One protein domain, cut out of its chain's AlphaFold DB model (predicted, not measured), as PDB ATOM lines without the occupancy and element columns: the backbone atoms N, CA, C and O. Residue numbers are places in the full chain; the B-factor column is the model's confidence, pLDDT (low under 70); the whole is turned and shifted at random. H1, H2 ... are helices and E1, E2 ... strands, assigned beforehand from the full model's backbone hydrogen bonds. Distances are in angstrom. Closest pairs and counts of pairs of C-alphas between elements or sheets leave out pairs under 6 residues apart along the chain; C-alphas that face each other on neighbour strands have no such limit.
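This is residues 196 to 297 of the 308 residues of an uncharacterized protein of Eisenbergiella massiliensis (UniProt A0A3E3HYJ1). A small closed barrel of eight antiparallel strands makes the body, with the short helix H1 packed on its outside and the helix H2 running on from the last strand and sticking out with residues 288 to 297. The strands follow each other round the ring as a meander, each the antiparallel neighbour of the one before, from E1 to E8, and E8 closes the ring on E1. The printed part has 102 residues, with H1, then E1 to E8, then H2 along it; the class is mixed, helices and strands. The whole is compact, with a radius of gyration of the C-alphas of 14.3 A, and spans 44 by 32 by 27 A.

H1, residues 196 to 203, is on the barrel, outside it, at a height over the sheet of 8.2 A. E1, residues 205 to 209, and E2, residues 219 to 222, form a hairpin, with N 207 and O 219 at 2.8 A. E3, residues 225 to 228, follows E2 in a hairpin, with N 220 and O 227 at 2.9 A. E4, residues 231 to 240, pairs with E3 over residues 231 to 234, with N 226 and O 233 at 2.8 A, and bends by 59 degrees at residue 237. E5, residues 250 to 255, pairs with E4 over residues 235 to 240 of E4, with N 238 and O 252 at 2.9 A. E6, residues 260 to 265, is the antiparallel neighbour of E5 and forms a hairpin with it, with N 253 and O 261 within hydrogen-bond range at 2.9 A. E7, residues 268 to 272, has N 270 and O 262 of E6 at 2.9 A. E8, residues 278 to 283, has N 281 and O 269 of E7 at 2.9 A, and closes the ring with N 282 and O 208 of E1 at 2.8 A. The closest C-alphas of H1 and E4, Glu 196 and Tyr 237, are 6.2 A apart. H2, residues 284 to 297, stands up from the sheet, its line rising 64 degrees, and its closest C-alpha pair with E1 is Thr 284 and Tyr 207, 5.4 A. In H1 and H2 every O i to N i+4 pair is within hydrogen-bond range.

H1 begins at C-alpha 196, (190.808, 124.816, 125.743), and is 10.8 A long. E4, the longest strand, measures 25.4 A, E8 16.5 A and E5 15.9 A. H2 is 20.1 A long and ends at C-alpha 297, (159.364, 106.032, 117.658).

The C-alphas farthest apart are those of Glu 245 and Arg 296, 44.9 A. The printed part has no cut and no long link. The mean pLDDT of the printed part is 90.5, and residues 296 to 297 are under 70.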
ATOM      1  N   GLU A 196     191.300 124.671 124.373       95.75
ATOM      2  CA  GLU A 196     190.808 124.816 125.743       95.75
ATOM      3  C   GLU A 196     189.402 125.416 125.770       95.75
ATOM      4  O   GLU A 196     188.471 124.768 126.241       95.75
ATOM      5  N   TYR A 197     189.220 126.597 125.173       96.19
ATOM      6  CA  TYR A 197     187.935 127.291 125.140       96.19
ATOM      7  C   TYR A 197     186.830 126.421 124.535       96.19
ATOM      8  O   TYR A 197     185.765 126.280 125.131       96.19
ATOM      9  N   ASN A 198     187.087 125.783 123.389       94.75
ATOM     10  CA  ASN A 198     186.099 124.917 122.748       94.75
ATOM     11  C   ASN A 198     185.754 123.695 123.609       94.75
ATOM     12  O   ASN A 198     184.595 123.287 123.642       94.75
ATOM     13  N   PHE A 199     186.740 123.099 124.284       95.69
ATOM     14  CA  PHE A 199     186.517 121.939 125.142       95.69
ATOM     15  C   PHE A 199     185.717 122.317 126.392       95.69
ATOM     16  O   PHE A 199     184.688 121.707 126.666       95.69
ATOM     17  N   VAL A 200     186.113 123.386 127.089       96.00
ATOM     18  CA  VAL A 200     185.391 123.907 128.259       96.00
ATOM     19  C   VAL A 200     183.970 124.318 127.882       96.00
ATOM     20  O   VAL A 200     183.030 123.949 128.581       96.00
ATOM     21  N   GLN A 201     183.786 125.015 126.754       94.50
ATOM     22  CA  GLN A 201     182.471 125.428 126.261       94.50
ATOM     23  C   GLN A 201     181.570 124.228 125.949       94.50
ATOM     24  O   GLN A 201     180.375 124.264 126.240       94.50
ATOM     25  N   LYS A 202     182.130 123.167 125.362       94.25
ATOM     26  CA  LYS A 202     181.398 121.942 125.029       94.25
ATOM     27  C   LYS A 202     180.892 121.207 126.268       94.25
ATOM     28  O   LYS A 202     179.830 120.596 126.205       94.25
ATOM     29  N   LEU A 203     181.646 121.261 127.363       95.94
ATOM     30  CA  LEU A 203     181.319 120.565 128.604       95.94
ATOM     31  C   LEU A 203     180.383 121.350 129.530       95.94
ATOM     32  O   LEU A 203     179.960 120.799 130.543       95.94
ATOM     33  N   GLN A 204     180.029 122.595 129.211       95.94
ATOM     34  CA  GLN A 204     179.108 123.379 130.037       95.94
ATOM     35  C   GLN A 204     177.741 122.697 130.165       95.94
ATOM     36  O   GLN A 204     177.202 122.179 129.184       95.94
ATOM     37  N   GLY A 205     177.149 122.773 131.355       96.25
ATOM     38  CA  GLY A 205     175.778 122.345 131.606       96.25
ATOM     39  C   GLY A 205     175.634 121.360 132.758       96.25
ATOM     40  O   GLY A 205     176.526 121.177 133.587       96.25
ATOM     41  N   GLU A 206     174.460 120.743 132.808       97.38
ATOM     42  CA  GLU A 206     174.044 119.834 133.869       97.38
ATOM     43  C   GLU A 206     174.133 118.382 133.410       97.38
ATOM     44  O   GLU A 206     173.837 118.049 132.258       97.38
ATOM     45  N   TYR A 207     174.489 117.500 134.337       97.25
ATOM     46  CA  TYR A 207     174.641 116.083 134.075       97.25
ATOM     47  C   TYR A 207     174.023 115.224 135.178       97.25
ATOM     48  O   TYR A 207     174.063 115.546 136.373       97.25
ATOM     49  N   VAL A 208     173.492 114.080 134.755       95.62
ATOM     50  CA  VAL A 208     172.931 113.040 135.621       95.62
ATOM     51  C   VAL A 208     173.787 111.778 135.571       95.62
ATOM     52  O   VAL A 208     174.453 111.534 134.561       95.62
ATOM     53  N   PRO A 209     173.792 110.953 136.628       95.25
ATOM     54  CA  PRO A 209     174.452 109.655 136.612       95.25
ATOM     55  C   PRO A 209     173.975 108.801 135.434       95.25
ATOM     56  O   PRO A 209     172.780 108.677 135.181       95.25
ATOM     57  N   TYR A 210     174.914 108.223 134.685       93.75
ATOM     58  CA  TYR A 210     174.577 107.421 133.506       93.75
ATOM     59  C   TYR A 210     173.859 106.111 133.872       93.75
ATOM     60  O   TYR A 210     173.003 105.646 133.120       93.75
ATOM     61  N   ASP A 211     174.213 105.542 135.026       91.56
ATOM     62  CA  ASP A 211     173.663 104.320 135.618       91.56
ATOM     63  C   ASP A 211     172.295 104.522 136.287       91.56
ATOM     64  O   ASP A 211     171.507 103.583 136.361       91.56
ATOM     65  N   ASP A 212     171.994 105.743 136.730       89.31
ATOM     66  CA  ASP A 212     170.706 106.117 137.313       89.31
ATOM     67  C   ASP A 212     170.281 107.515 136.850       89.31
ATOM     68  O   ASP A 212     170.414 108.511 137.561       89.31
ATOM     69  N   GLN A 213     169.721 107.590 135.644       83.62
ATOM     70  CA  GLN A 213     169.288 108.858 135.043       83.62
ATOM     71  C   GLN A 213     168.020 109.446 135.690       83.62
ATOM     72  O   GLN A 213     167.597 110.544 135.309       83.62
ATOM     73  N   SER A 214     167.399 108.709 136.624       83.06
ATOM     74  CA  SER A 214     166.254 109.164 137.417       83.06
ATOM     75  C   SER A 214     166.687 109.951 138.652       83.06
ATOM     76  O   SER A 214     165.958 110.833 139.110       83.06
ATOM     77  N   SER A 215     167.901 109.683 139.148       78.44
ATOM     78  CA  SER A 215     168.562 110.560 140.103       78.44
ATOM     79  C   SER A 215     168.803 111.915 139.430       78.44
ATOM     80  O   SER A 215     169.222 111.993 138.274       78.44
ATOM     81  N   GLY A 216     168.412 112.995 140.104       87.12
ATOM     82  CA  GLY A 216     168.484 114.344 139.549       87.12
ATOM     83  C   GLY A 216     169.907 114.776 139.175       87.12
ATOM     84  O   GLY A 216     170.874 114.011 139.232       87.12
ATOM     85  N   VAL A 217     170.046 116.048 138.804       92.19
ATOM     86  CA  VAL A 217     171.347 116.640 138.466       92.19
ATOM     87  C   VAL A 217     172.342 116.388 139.597       92.19
ATOM     88  O   VAL A 217     172.109 116.762 140.744       92.19
ATOM     89  N   SER A 218     173.439 115.718 139.258       93.50
ATOM     90  CA  SER A 218     174.501 115.351 140.200       93.50
ATOM     91  C   SER A 218     175.808 116.065 139.887       93.50
ATOM     92  O   SER A 218     176.661 116.189 140.766       93.50
ATOM     93  N   VAL A 219     175.973 116.522 138.643       96.75
ATOM     94  CA  VAL A 219     177.148 117.266 138.199       96.75
ATOM     95  C   VAL A 219     176.720 118.512 137.434       96.75
ATOM     96  O   VAL A 219     175.841 118.437 136.579       96.75
ATOM     97  N   ILE A 220     177.346 119.647 137.730       97.56
ATOM     98  CA  ILE A 220     177.165 120.907 137.002       97.56
ATOM     99  C   ILE A 220     178.548 121.412 136.614       97.56
ATOM    100  O   ILE A 220     179.407 121.551 137.479       97.56
ATOM    101  N   ILE A 221     178.769 121.683 135.332       97.06
ATOM    102  CA  ILE A 221     179.981 122.343 134.840       97.06
ATOM    103  C   ILE A 221     179.586 123.751 134.403       97.06
ATOM    104  O   ILE A 221     178.777 123.912 133.485       97.06
ATOM    105  N   SER A 222     180.148 124.757 135.069       95.12
ATOM    106  CA  SER A 222     179.858 126.171 134.833       95.12
ATOM    107  C   SER A 222     181.147 126.980 134.887       95.12
ATOM    108  O   SER A 222     181.831 127.021 135.906       95.12
ATOM    109  N   GLY A 223     181.510 127.623 133.780       94.25
ATOM    110  CA  GLY A 223     182.805 128.284 133.669       94.25
ATOM    111  C   GLY A 223     183.946 127.272 133.777       94.25
ATOM    112  O   GLY A 223     183.961 126.280 133.047       94.25
ATOM    113  N   TYR A 224     184.875 127.550 134.691       95.44
ATOM    114  CA  TYR A 224     186.014 126.695 135.050       95.44
ATOM    115  C   TYR A 224     185.804 125.965 136.386       95.44
ATOM    116  O   TYR A 224     186.758 125.556 137.051       95.44
ATOM    117  N   GLU A 225     184.543 125.825 136.786       95.88
ATOM    118  CA  GLU A 225     184.131 125.154 138.008       95.88
ATOM    119  C   GLU A 225     183.268 123.941 137.674       95.88
ATOM    120  O   GLU A 225     182.472 123.937 136.726       95.88
ATOM    121  N   ILE A 226     183.437 122.896 138.471       96.19
ATOM    122  CA  ILE A 226     182.609 121.704 138.454       96.19
ATOM    123  C   ILE A 226     182.041 121.478 139.848       96.19
ATOM    124  O   ILE A 226     182.758 121.443 140.841       96.19
ATOM    125  N   GLN A 227     180.732 121.298 139.923       96.00
ATOM    126  CA  GLN A 227     180.046 120.904 141.138       96.00
ATOM    127  C   GLN A 227     179.679 119.431 141.033       96.00
ATOM    128  O   GLN A 227     178.918 119.066 140.145       96.00
ATOM    129  N   VAL A 228     180.167 118.591 141.945       93.06
ATOM    130  CA  VAL A 228     179.823 117.164 142.037       93.06
ATOM    131  C   VAL A 228     179.122 116.916 143.368       93.06
ATOM    132  O   VAL A 228     179.704 117.107 144.433       93.06
ATOM    133  N   ASN A 229     177.853 116.502 143.326       87.31
ATOM    134  CA  ASN A 229     177.021 116.240 144.509       87.31
ATOM    135  C   ASN A 229     177.042 117.387 145.546       87.31
ATOM    136  O   ASN A 229     177.082 117.145 146.750       87.31
ATOM    137  N   GLY A 230     177.057 118.641 145.082       87.88
ATOM    138  CA  GLY A 230     177.095 119.823 145.955       87.88
ATOM    139  C   GLY A 230     178.492 120.334 146.317       87.88
ATOM    140  O   GLY A 230     178.598 121.443 146.828       87.88
ATOM    141  N   THR A 231     179.554 119.580 146.030       91.00
ATOM    142  CA  THR A 231     180.935 120.030 146.260       91.00
ATOM    143  C   THR A 231     181.461 120.714 145.010       91.00
ATOM    144  O   THR A 231     181.457 120.098 143.949       91.00
ATOM    145  N   VAL A 232     181.887 121.969 145.135       94.38
ATOM    146  CA  VAL A 232     182.473 122.750 144.037       94.38
ATOM    147  C   VAL A 232     183.984 122.557 144.030       94.38
ATOM    148  O   VAL A 232     184.619 122.677 145.076       94.38
ATOM    149  N   ASP A 233     184.533 122.283 142.855       93.19
ATOM    150  CA  ASP A 233     185.965 122.266 142.589       93.19
ATOM    151  C   ASP A 233     186.280 123.103 141.344       93.19
ATOM    152  O   ASP A 233     185.463 123.221 140.425       93.19
ATOM    153  N   ARG A 234     187.476 123.683 141.308       94.00
ATOM    154  CA  ARG A 234     188.011 124.324 140.110       94.00
ATOM    155  C   ARG A 234     188.744 123.283 139.282       94.00
ATOM    156  O   ARG A 234     189.256 122.287 139.790       94.00
ATOM    157  N   PHE A 235     188.819 123.523 137.983       95.06
ATOM    158  CA  PHE A 235     189.613 122.679 137.107       95.06
ATOM    159  C   PHE A 235     190.549 123.480 136.220       95.06
ATOM    160  O   PHE A 235     190.330 124.649 135.908       95.06
ATOM    161  N   THR A 236     191.598 122.801 135.769       94.19
ATOM    162  CA  THR A 236     192.522 123.302 134.754       94.19
ATOM    163  C   THR A 236     192.437 122.443 133.505       94.19
ATOM    164  O   THR A 236     192.223 121.230 133.567       94.19
ATOM    165  N   TYR A 237     192.587 123.069 132.344       94.44
ATOM    166  CA  TYR A 237     192.671 122.352 131.086       94.44
ATOM    167  C   TYR A 237     194.042 121.690 130.932       94.44
ATOM    168  O   TYR A 237     195.077 122.304 131.196       94.44
ATOM    169  N   LYS A 238     194.065 120.444 130.455       93.12
ATOM    170  CA  LYS A 238     195.307 119.773 130.076       93.12
ATOM    171  C   LYS A 238     195.154 118.928 128.826       93.12
ATOM    172  O   LYS A 238     194.089 118.391 128.518       93.12
ATOM    173  N   ILE A 239     196.278 118.770 128.139       91.25
ATOM    174  CA  ILE A 239     196.427 117.838 127.030       91.25
ATOM    175  C   ILE A 239     197.174 116.617 127.553       91.25
ATOM    176  O   ILE A 239     198.269 116.741 128.101       91.25
ATOM    177  N   VAL A 240     196.595 115.438 127.366       89.50
ATOM    178  CA  VAL A 240     197.216 114.164 127.734       89.50
ATOM    179  C   VAL A 240     197.528 113.354 126.483       89.50
ATOM    180  O   VAL A 240     196.809 113.432 125.491       89.50
ATOM    181  N   ASN A 241     198.599 112.564 126.521       88.12
ATOM    182  CA  ASN A 241     198.878 111.551 125.507       88.12
ATOM    183  C   ASN A 241     198.690 110.167 126.144       88.12
ATOM    184  O   ASN A 241     199.635 109.636 126.733       88.12
ATOM    185  N   PRO A 242     197.470 109.600 126.096       79.69
ATOM    186  CA  PRO A 242     197.179 108.330 126.752       79.69
ATOM    187  C   PRO A 242     197.808 107.136 126.023       79.69
ATOM    188  O   PRO A 242     197.944 106.069 126.612       79.69
ATOM    189  N   LEU A 243     198.201 107.304 124.756       85.75
ATOM    190  CA  LEU A 243     198.810 106.261 123.935       85.75
ATOM    191  C   LEU A 243     200.108 106.803 123.328       85.75
ATOM    192  O   LEU A 243     200.106 107.104 122.144       85.75
ATOM    193  N   PRO A 244     201.218 106.907 124.086       81.44
ATOM    194  CA  PRO A 244     202.446 107.577 123.635       81.44
ATOM    195  C   PRO A 244     203.028 107.069 122.311       81.44
ATOM    196  O   PRO A 244     203.742 107.793 121.622       81.44
ATOM    197  N   GLU A 245     202.724 105.820 121.962       85.69
ATOM    198  CA  GLU A 245     203.144 105.146 120.730       85.69
ATOM    199  C   GLU A 245     202.364 105.608 119.486       85.69
ATOM    200  O   GLU A 245     202.791 105.385 118.353       85.69
ATOM    201  N   LEU A 246     201.216 106.253 119.692       79.56
ATOM    202  CA  LEU A 246     200.373 106.863 118.676       79.56
ATOM    203  C   LEU A 246     200.433 108.378 118.922       79.56
ATOM    204  O   LEU A 246     200.332 108.817 120.059       79.56
ATOM    205  N   GLU A 247     200.610 109.222 117.903       81.44
ATOM    206  CA  GLU A 247     200.544 110.691 118.073       81.44
ATOM    207  C   GLU A 247     199.095 111.143 118.364       81.44
ATOM    208  O   GLU A 247     198.458 111.840 117.575       81.44
ATOM    209  N   TYR A 248     198.542 110.689 119.488       81.50
ATOM    210  CA  TYR A 248     197.170 110.866 119.921       81.50
ATOM    211  C   TYR A 248     197.157 111.720 121.184       81.50
ATOM    212  O   TYR A 248     197.704 111.351 122.220       81.50
ATOM    213  N   PHE A 249     196.523 112.882 121.085       85.38
ATOM    214  CA  PHE A 249     196.412 113.836 122.176       85.38
ATOM    215  C   PHE A 249     194.947 114.037 122.513       85.38
ATOM    216  O   PHE A 249     194.158 114.393 121.637       85.38
ATOM    217  N   ASP A 250     194.618 113.861 123.783       88.88
ATOM    218  CA  ASP A 250     193.275 114.030 124.307       88.88
ATOM    219  C   ASP A 250     193.187 115.260 125.210       88.88
ATOM    220  O   ASP A 250     194.175 115.688 125.812       88.88
ATOM    221  N   SER A 251     192.001 115.852 125.269       93.75
ATOM    222  CA  SER A 251     191.695 116.990 126.131       93.75
ATOM    223  C   SER A 251     191.041 116.494 127.410       93.75
ATOM    224  O   SER A 251     190.072 115.741 127.361       93.75
ATOM    225  N   ARG A 252     191.555 116.924 128.561       94.94
ATOM    226  CA  ARG A 252     190.985 116.595 129.871       94.94
ATOM    227  C   ARG A 252     190.912 117.829 130.753       94.94
ATOM    228  O   ARG A 252     191.698 118.764 130.587       94.94
ATOM    229  N   LEU A 253     189.990 117.807 131.707       95.19
ATOM    230  CA  LEU A 253     189.986 118.745 132.825       95.19
ATOM    231  C   LEU A 253     190.653 118.060 134.018       95.19
ATOM    232  O   LEU A 253     190.311 116.923 134.334       95.19
ATOM    233  N   ALA A 254     191.612 118.717 134.658       94.50
ATOM    234  CA  ALA A 254     192.227 118.261 135.898       94.50
ATOM    235  C   ALA A 254     191.620 119.022 137.075       94.50
ATOM    236  O   ALA A 254     191.653 120.251 137.083       94.50
ATOM    237  N   LEU A 255     191.083 118.281 138.036       93.25
ATOM    238  CA  LEU A 255     190.488 118.783 139.272       93.25
ATOM    239  C   LEU A 255     191.592 119.103 140.290       93.25
ATOM    240  O   LEU A 255     192.639 118.448 140.272       93.25
ATOM    241  N   GLU A 256     191.390 120.076 141.183       88.38
ATOM    242  CA  GLU A 256     192.416 120.444 142.179       88.38
ATOM    243  C   GLU A 256     192.722 119.284 143.135       88.38
ATOM    244  O   GLU A 256     193.866 119.099 143.550       88.38
ATOM    245  N   HIS A 257     191.726 118.441 143.417       84.19
ATOM    246  CA  HIS A 257     191.884 117.228 144.221       84.19
ATOM    247  C   HIS A 257     192.470 116.028 143.438       84.19
ATOM    248  O   HIS A 257     192.357 114.883 143.883       84.19
ATOM    249  N   GLY A 258     193.007 116.263 142.236       84.44
ATOM    250  CA  GLY A 258     193.714 115.274 141.415       84.44
ATOM    251  C   GLY A 258     192.842 114.346 140.567       84.44
ATOM    252  O   GLY A 258     193.364 113.513 139.823       84.44
ATOM    253  N   GLY A 259     191.516 114.497 140.622       91.44
ATOM    254  CA  GLY A 259     190.613 113.831 139.685       91.44
ATOM    255  C   GLY A 259     190.730 114.384 138.260       91.44
ATOM    256  O   GLY A 259     191.291 115.453 138.018       91.44
ATOM    257  N   GLU A 260     190.169 113.666 137.293       94.94
ATOM    258  CA  GLU A 260     190.134 114.080 135.894       94.94
ATOM    259  C   GLU A 260     188.734 113.940 135.309       94.94
ATOM    260  O   GLU A 260     188.048 112.948 135.544       94.94
ATOM    261  N   VAL A 261     188.342 114.903 134.481       95.94
ATOM    262  CA  VAL A 261     187.144 114.813 133.648       95.94
ATOM    263  C   VAL A 261     187.574 114.592 132.209       95.94
ATOM    264  O   VAL A 261     188.345 115.376 131.648       95.94
ATOM    265  N   GLU A 262     187.058 113.529 131.605       94.69
ATOM    266  CA  GLU A 262     187.225 113.238 130.186       94.69
ATOM    267  C   GLU A 262     185.867 113.170 129.492       94.69
ATOM    268  O   GLU A 262     184.862 112.744 130.070       94.69
ATOM    269  N   GLU A 263     185.844 113.572 128.228       94.50
ATOM    270  CA  GLU A 263     184.690 113.346 127.378       94.50
ATOM    271  C   GLU A 263     184.818 111.973 126.717       94.50
ATOM    272  O   GLU A 263     185.693 111.748 125.886       94.50
ATOM    273  N   VAL A 264     183.919 111.054 127.067       92.81
ATOM    274  CA  VAL A 264     183.898 109.706 126.479       92.81
ATOM    275  C   VAL A 264     183.301 109.763 125.073       92.81
ATOM    276  O   VAL A 264     183.813 109.155 124.134       92.81
ATOM    277  N   CYS A 265     182.197 110.492 124.929       90.25
ATOM    278  CA  CYS A 265     181.594 110.852 123.653       90.25
ATOM    279  C   CYS A 265     180.704 112.088 123.840       90.25
ATOM    280  O   CYS A 265     180.528 112.567 124.959       90.25
ATOM    281  N   ALA A 266     180.128 112.599 122.748       90.06
ATOM    282  CA  ALA A 266     179.299 113.803 122.778       90.06
ATOM    283  C   ALA A 266     178.193 113.724 123.847       90.06
ATOM    284  O   ALA A 266     177.247 112.945 123.722       90.06
ATOM    285  N   GLY A 267     178.322 114.555 124.886       92.25
ATOM    286  CA  GLY A 267     177.367 114.650 125.991       92.25
ATOM    287  C   GLY A 267     177.490 113.566 127.069       92.25
ATOM    288  O   GLY A 267     176.651 113.536 127.965       92.25
ATOM    289  N   LEU A 268     178.507 112.700 127.014       95.88
ATOM    290  CA  LEU A 268     178.829 111.709 128.042       95.88
ATOM    291  C   LEU A 268     180.245 111.957 128.568       95.88
ATOM    292  O   LEU A 268     181.226 111.801 127.839       95.88
ATOM    293  N   ILE A 269     180.348 112.271 129.854       97.31
ATOM    294  CA  ILE A 269     181.630 112.482 130.533       97.31
ATOM    295  C   ILE A 269     181.927 111.347 131.510       97.31
ATOM    296  O   ILE A 269     181.012 110.702 132.029       97.31
ATOM    297  N   SER A 270     183.208 111.117 131.781       96.94
ATOM    298  CA  SER A 270     183.679 110.303 132.902       96.94
ATOM    299  C   SER A 270     184.447 111.193 133.869       96.94
ATOM    300  O   SER A 270     185.309 111.962 133.445       96.94
ATOM    301  N   ILE A 271     184.127 111.088 135.157       96.12
ATOM    302  CA  ILE A 271     184.917 111.680 136.237       96.12
ATOM    303  C   ILE A 271     185.732 110.551 136.859       96.12
ATOM    304  O   ILE A 271     185.179 109.660 137.507       96.12
ATOM    305  N   ASN A 272     187.038 110.593 136.626       94.31
ATOM    306  CA  ASN A 272     188.028 109.638 137.098       94.31
ATOM    307  C   ASN A 272     188.673 110.185 138.380       94.31
ATOM    308  O   ASN A 272     189.184 111.300 138.399       94.31
ATOM    309  N   GLN A 273     188.641 109.417 139.460       90.31
ATOM    310  CA  GLN A 273     189.233 109.769 140.751       90.31
ATOM    311  C   GLN A 273     190.677 109.251 140.837       90.31
ATOM    312  O   GLN A 273     191.022 108.257 140.196       90.31
ATOM    313  N   GLU A 274     191.512 109.856 141.690       86.19
ATOM    314  CA  GLU A 274     192.916 109.434 141.873       86.19
ATOM    315  C   GLU A 274     193.063 107.958 142.279       86.19
ATOM    316  O   GLU A 274     194.026 107.288 141.912       86.19
ATOM    317  N   ASN A 275     192.087 107.422 143.015       86.62
ATOM    318  CA  ASN A 275     192.076 106.026 143.456       86.62
ATOM    319  C   ASN A 275     191.744 105.018 142.332       86.62
ATOM    320  O   ASN A 275     191.570 103.831 142.610       86.62
ATOM    321  N   GLY A 276     191.614 105.478 141.082       85.62
ATOM    322  CA  GLY A 276     191.303 104.659 139.911       85.62
ATOM    323  C   GLY A 276     189.819 104.326 139.741       85.62
ATOM    324  O   GLY A 276     189.457 103.623 138.797       85.62
ATOM    325  N   THR A 277     188.945 104.812 140.627       91.62
ATOM    326  CA  THR A 277     187.493 104.697 140.437       91.62
ATOM    327  C   THR A 277     186.997 105.747 139.453       91.62
ATOM    328  O   THR A 277     187.565 106.833 139.351       91.62
ATOM    329  N   TYR A 278     185.925 105.440 138.729       94.06
ATOM    330  CA  TYR A 278     185.310 106.387 137.809       94.06
ATOM    331  C   TYR A 278     183.790 106.305 137.862       94.06
ATOM    332  O   TYR A 278     183.218 105.256 138.176       94.06
ATOM    333  N   LYS A 279     183.132 107.411 137.518       95.50
ATOM    334  CA  LYS A 279     181.683 107.447 137.308       95.50
ATOM    335  C   LYS A 279     181.347 108.235 136.049       95.50
ATOM    336  O   LYS A 279     181.956 109.267 135.772       95.50
ATOM    337  N   LYS A 280     180.383 107.725 135.280       97.19
ATOM    338  CA  LYS A 280     179.925 108.337 134.029       97.19
ATOM    339  C   LYS A 280     178.679 109.179 134.252       97.19
ATOM    340  O   LYS A 280     177.790 108.779 135.006       97.19
ATOM    341  N   TYR A 281     178.600 110.296 133.539       96.88
ATOM    342  CA  TYR A 281     177.488 111.232 133.621       96.88
ATOM    343  C   TYR A 281     177.022 111.656 132.229       96.88
ATOM    344  O   TYR A 281     177.832 111.997 131.368       96.88
ATOM    345  N   LEU A 282     175.708 111.630 132.018       96.31
ATOM    346  CA  LEU A 282     175.055 112.033 130.777       96.31
ATOM    347  C   LEU A 282     174.531 113.458 130.914       96.31
ATOM    348  O   LEU A 282     173.870 113.773 131.903       96.31
ATOM    349  N   SER A 283     174.781 114.301 129.914       96.69
ATOM    350  CA  SER A 283     174.235 115.654 129.898       96.69
ATOM    351  C   SER A 283     172.706 115.612 129.854       96.69
ATOM    352  O   SER A 283     172.108 114.776 129.163       96.69
ATOM    353  N   THR A 284     172.055 116.522 130.573       94.19
ATOM    354  CA  THR A 284     170.588 116.630 130.585       94.19
ATOM    355  C   THR A 284     170.040 116.884 129.180       94.19
ATOM    356  O   THR A 284     169.071 116.238 128.785       94.19
ATOM    357  N   ALA A 285     170.730 117.699 128.376       90.50
ATOM    358  CA  ALA A 285     170.402 117.934 126.970       90.50
ATOM    359  C   ALA A 285     170.441 116.644 126.124       90.50
ATOM    360  O   ALA A 285     169.549 116.394 125.309       90.50
ATOM    361  N   SER A 286     171.450 115.786 126.321       88.06
ATOM    362  CA  SER A 286     171.522 114.487 125.641       88.06
ATOM    363  C   SER A 286     170.411 113.540 126.090       88.06
ATOM    364  O   SER A 286     169.831 112.854 125.245       88.06
ATOM    365  N   ARG A 287     170.083 113.515 127.387       87.00
ATOM    366  CA  ARG A 287     168.966 112.723 127.923       87.00
ATOM    367  C   ARG A 287     167.635 113.156 127.306       87.00
ATOM    368  O   ARG A 287     166.902 112.321 126.782       87.00
ATOM    369  N   GLU A 288     167.352 114.457 127.283       86.25
ATOM    370  CA  GLU A 288     166.135 115.015 126.679       86.25
ATOM    371  C   GLU A 288     166.009 114.657 125.194       86.25
ATOM    372  O   GLU A 288     164.935 114.273 124.720       86.25
ATOM    373  N   TYR A 289     167.113 114.728 124.447       84.56
ATOM    374  CA  TYR A 289     167.141 114.321 123.046       84.56
ATOM    375  C   TYR A 289     166.803 112.830 122.864       84.56
ATOM    376  O   TYR A 289     166.002 112.473 121.993       84.56
ATOM    377  N   GLN A 290     167.367 111.955 123.703       84.00
ATOM    378  CA  GLN A 290     167.083 110.515 123.679       84.00
ATOM    379  C   GLN A 290     165.618 110.210 124.021       84.00
ATOM    380  O   GLN A 290     164.973 109.411 123.332       84.00
ATOM    381  N   GLU A 291     165.054 110.878 125.029       83.31
ATOM    382  CA  GLU A 291     163.647 110.728 125.407       83.31
ATOM    383  C   GLU A 291     162.696 111.187 124.298       83.31
ATOM    384  O   GLU A 291     161.733 110.488 123.968       83.31
ATOM    385  N   ASN A 292     162.966 112.347 123.695       84.81
ATOM    386  CA  ASN A 292     162.139 112.901 122.627       84.81
ATOM    387  C   ASN A 292     162.133 112.000 121.387       84.81
ATOM    388  O   ASN A 292     161.080 111.790 120.779       84.81
ATOM    389  N   ASN A 293     163.275 111.407 121.043       78.19
ATOM    390  CA  ASN A 293     163.354 110.445 119.947       78.19
ATOM    391  C   ASN A 293     162.648 109.124 120.277       78.19
ATOM    392  O   ASN A 293     161.919 108.598 119.436       78.19
ATOM    393  N   SER A 294     162.770 108.628 121.508       75.56
ATOM    394  CA  SER A 294     162.084 107.404 121.948       75.56
ATOM    395  C   SER A 294     160.557 107.559 121.920       75.56
ATOM    396  O   SER A 294     159.848 106.673 121.439       75.56
ATOM    397  N   LYS A 295     160.033 108.721 122.341       74.38
ATOM    398  CA  LYS A 295     158.597 109.056 122.273       74.38
ATOM    399  C   LYS A 295     158.081 109.131 120.830       74.38
ATOM    400  O   LYS A 295     156.970 108.682 120.552       74.38
ATOM    401  N   ARG A 296     158.888 109.649 119.895       66.62
ATOM    402  CA  ARG A 296     158.541 109.711 118.461       66.62
ATOM    403  C   ARG A 296     158.470 108.330 117.809       66.62
ATOM    404  O   ARG A 296     157.585 108.100 116.992       66.62
ATOM    405  N   VAL A 297     159.352 107.406 118.192       60.78
ATOM    406  CA  VAL A 297     159.364 106.032 117.658       60.78
ATOM    407  C   VAL A 297     158.275 105.160 118.307       60.78
ATOM    408  O   VAL A 297     157.653 104.347 117.626       60.78
TER     409      VAL A 297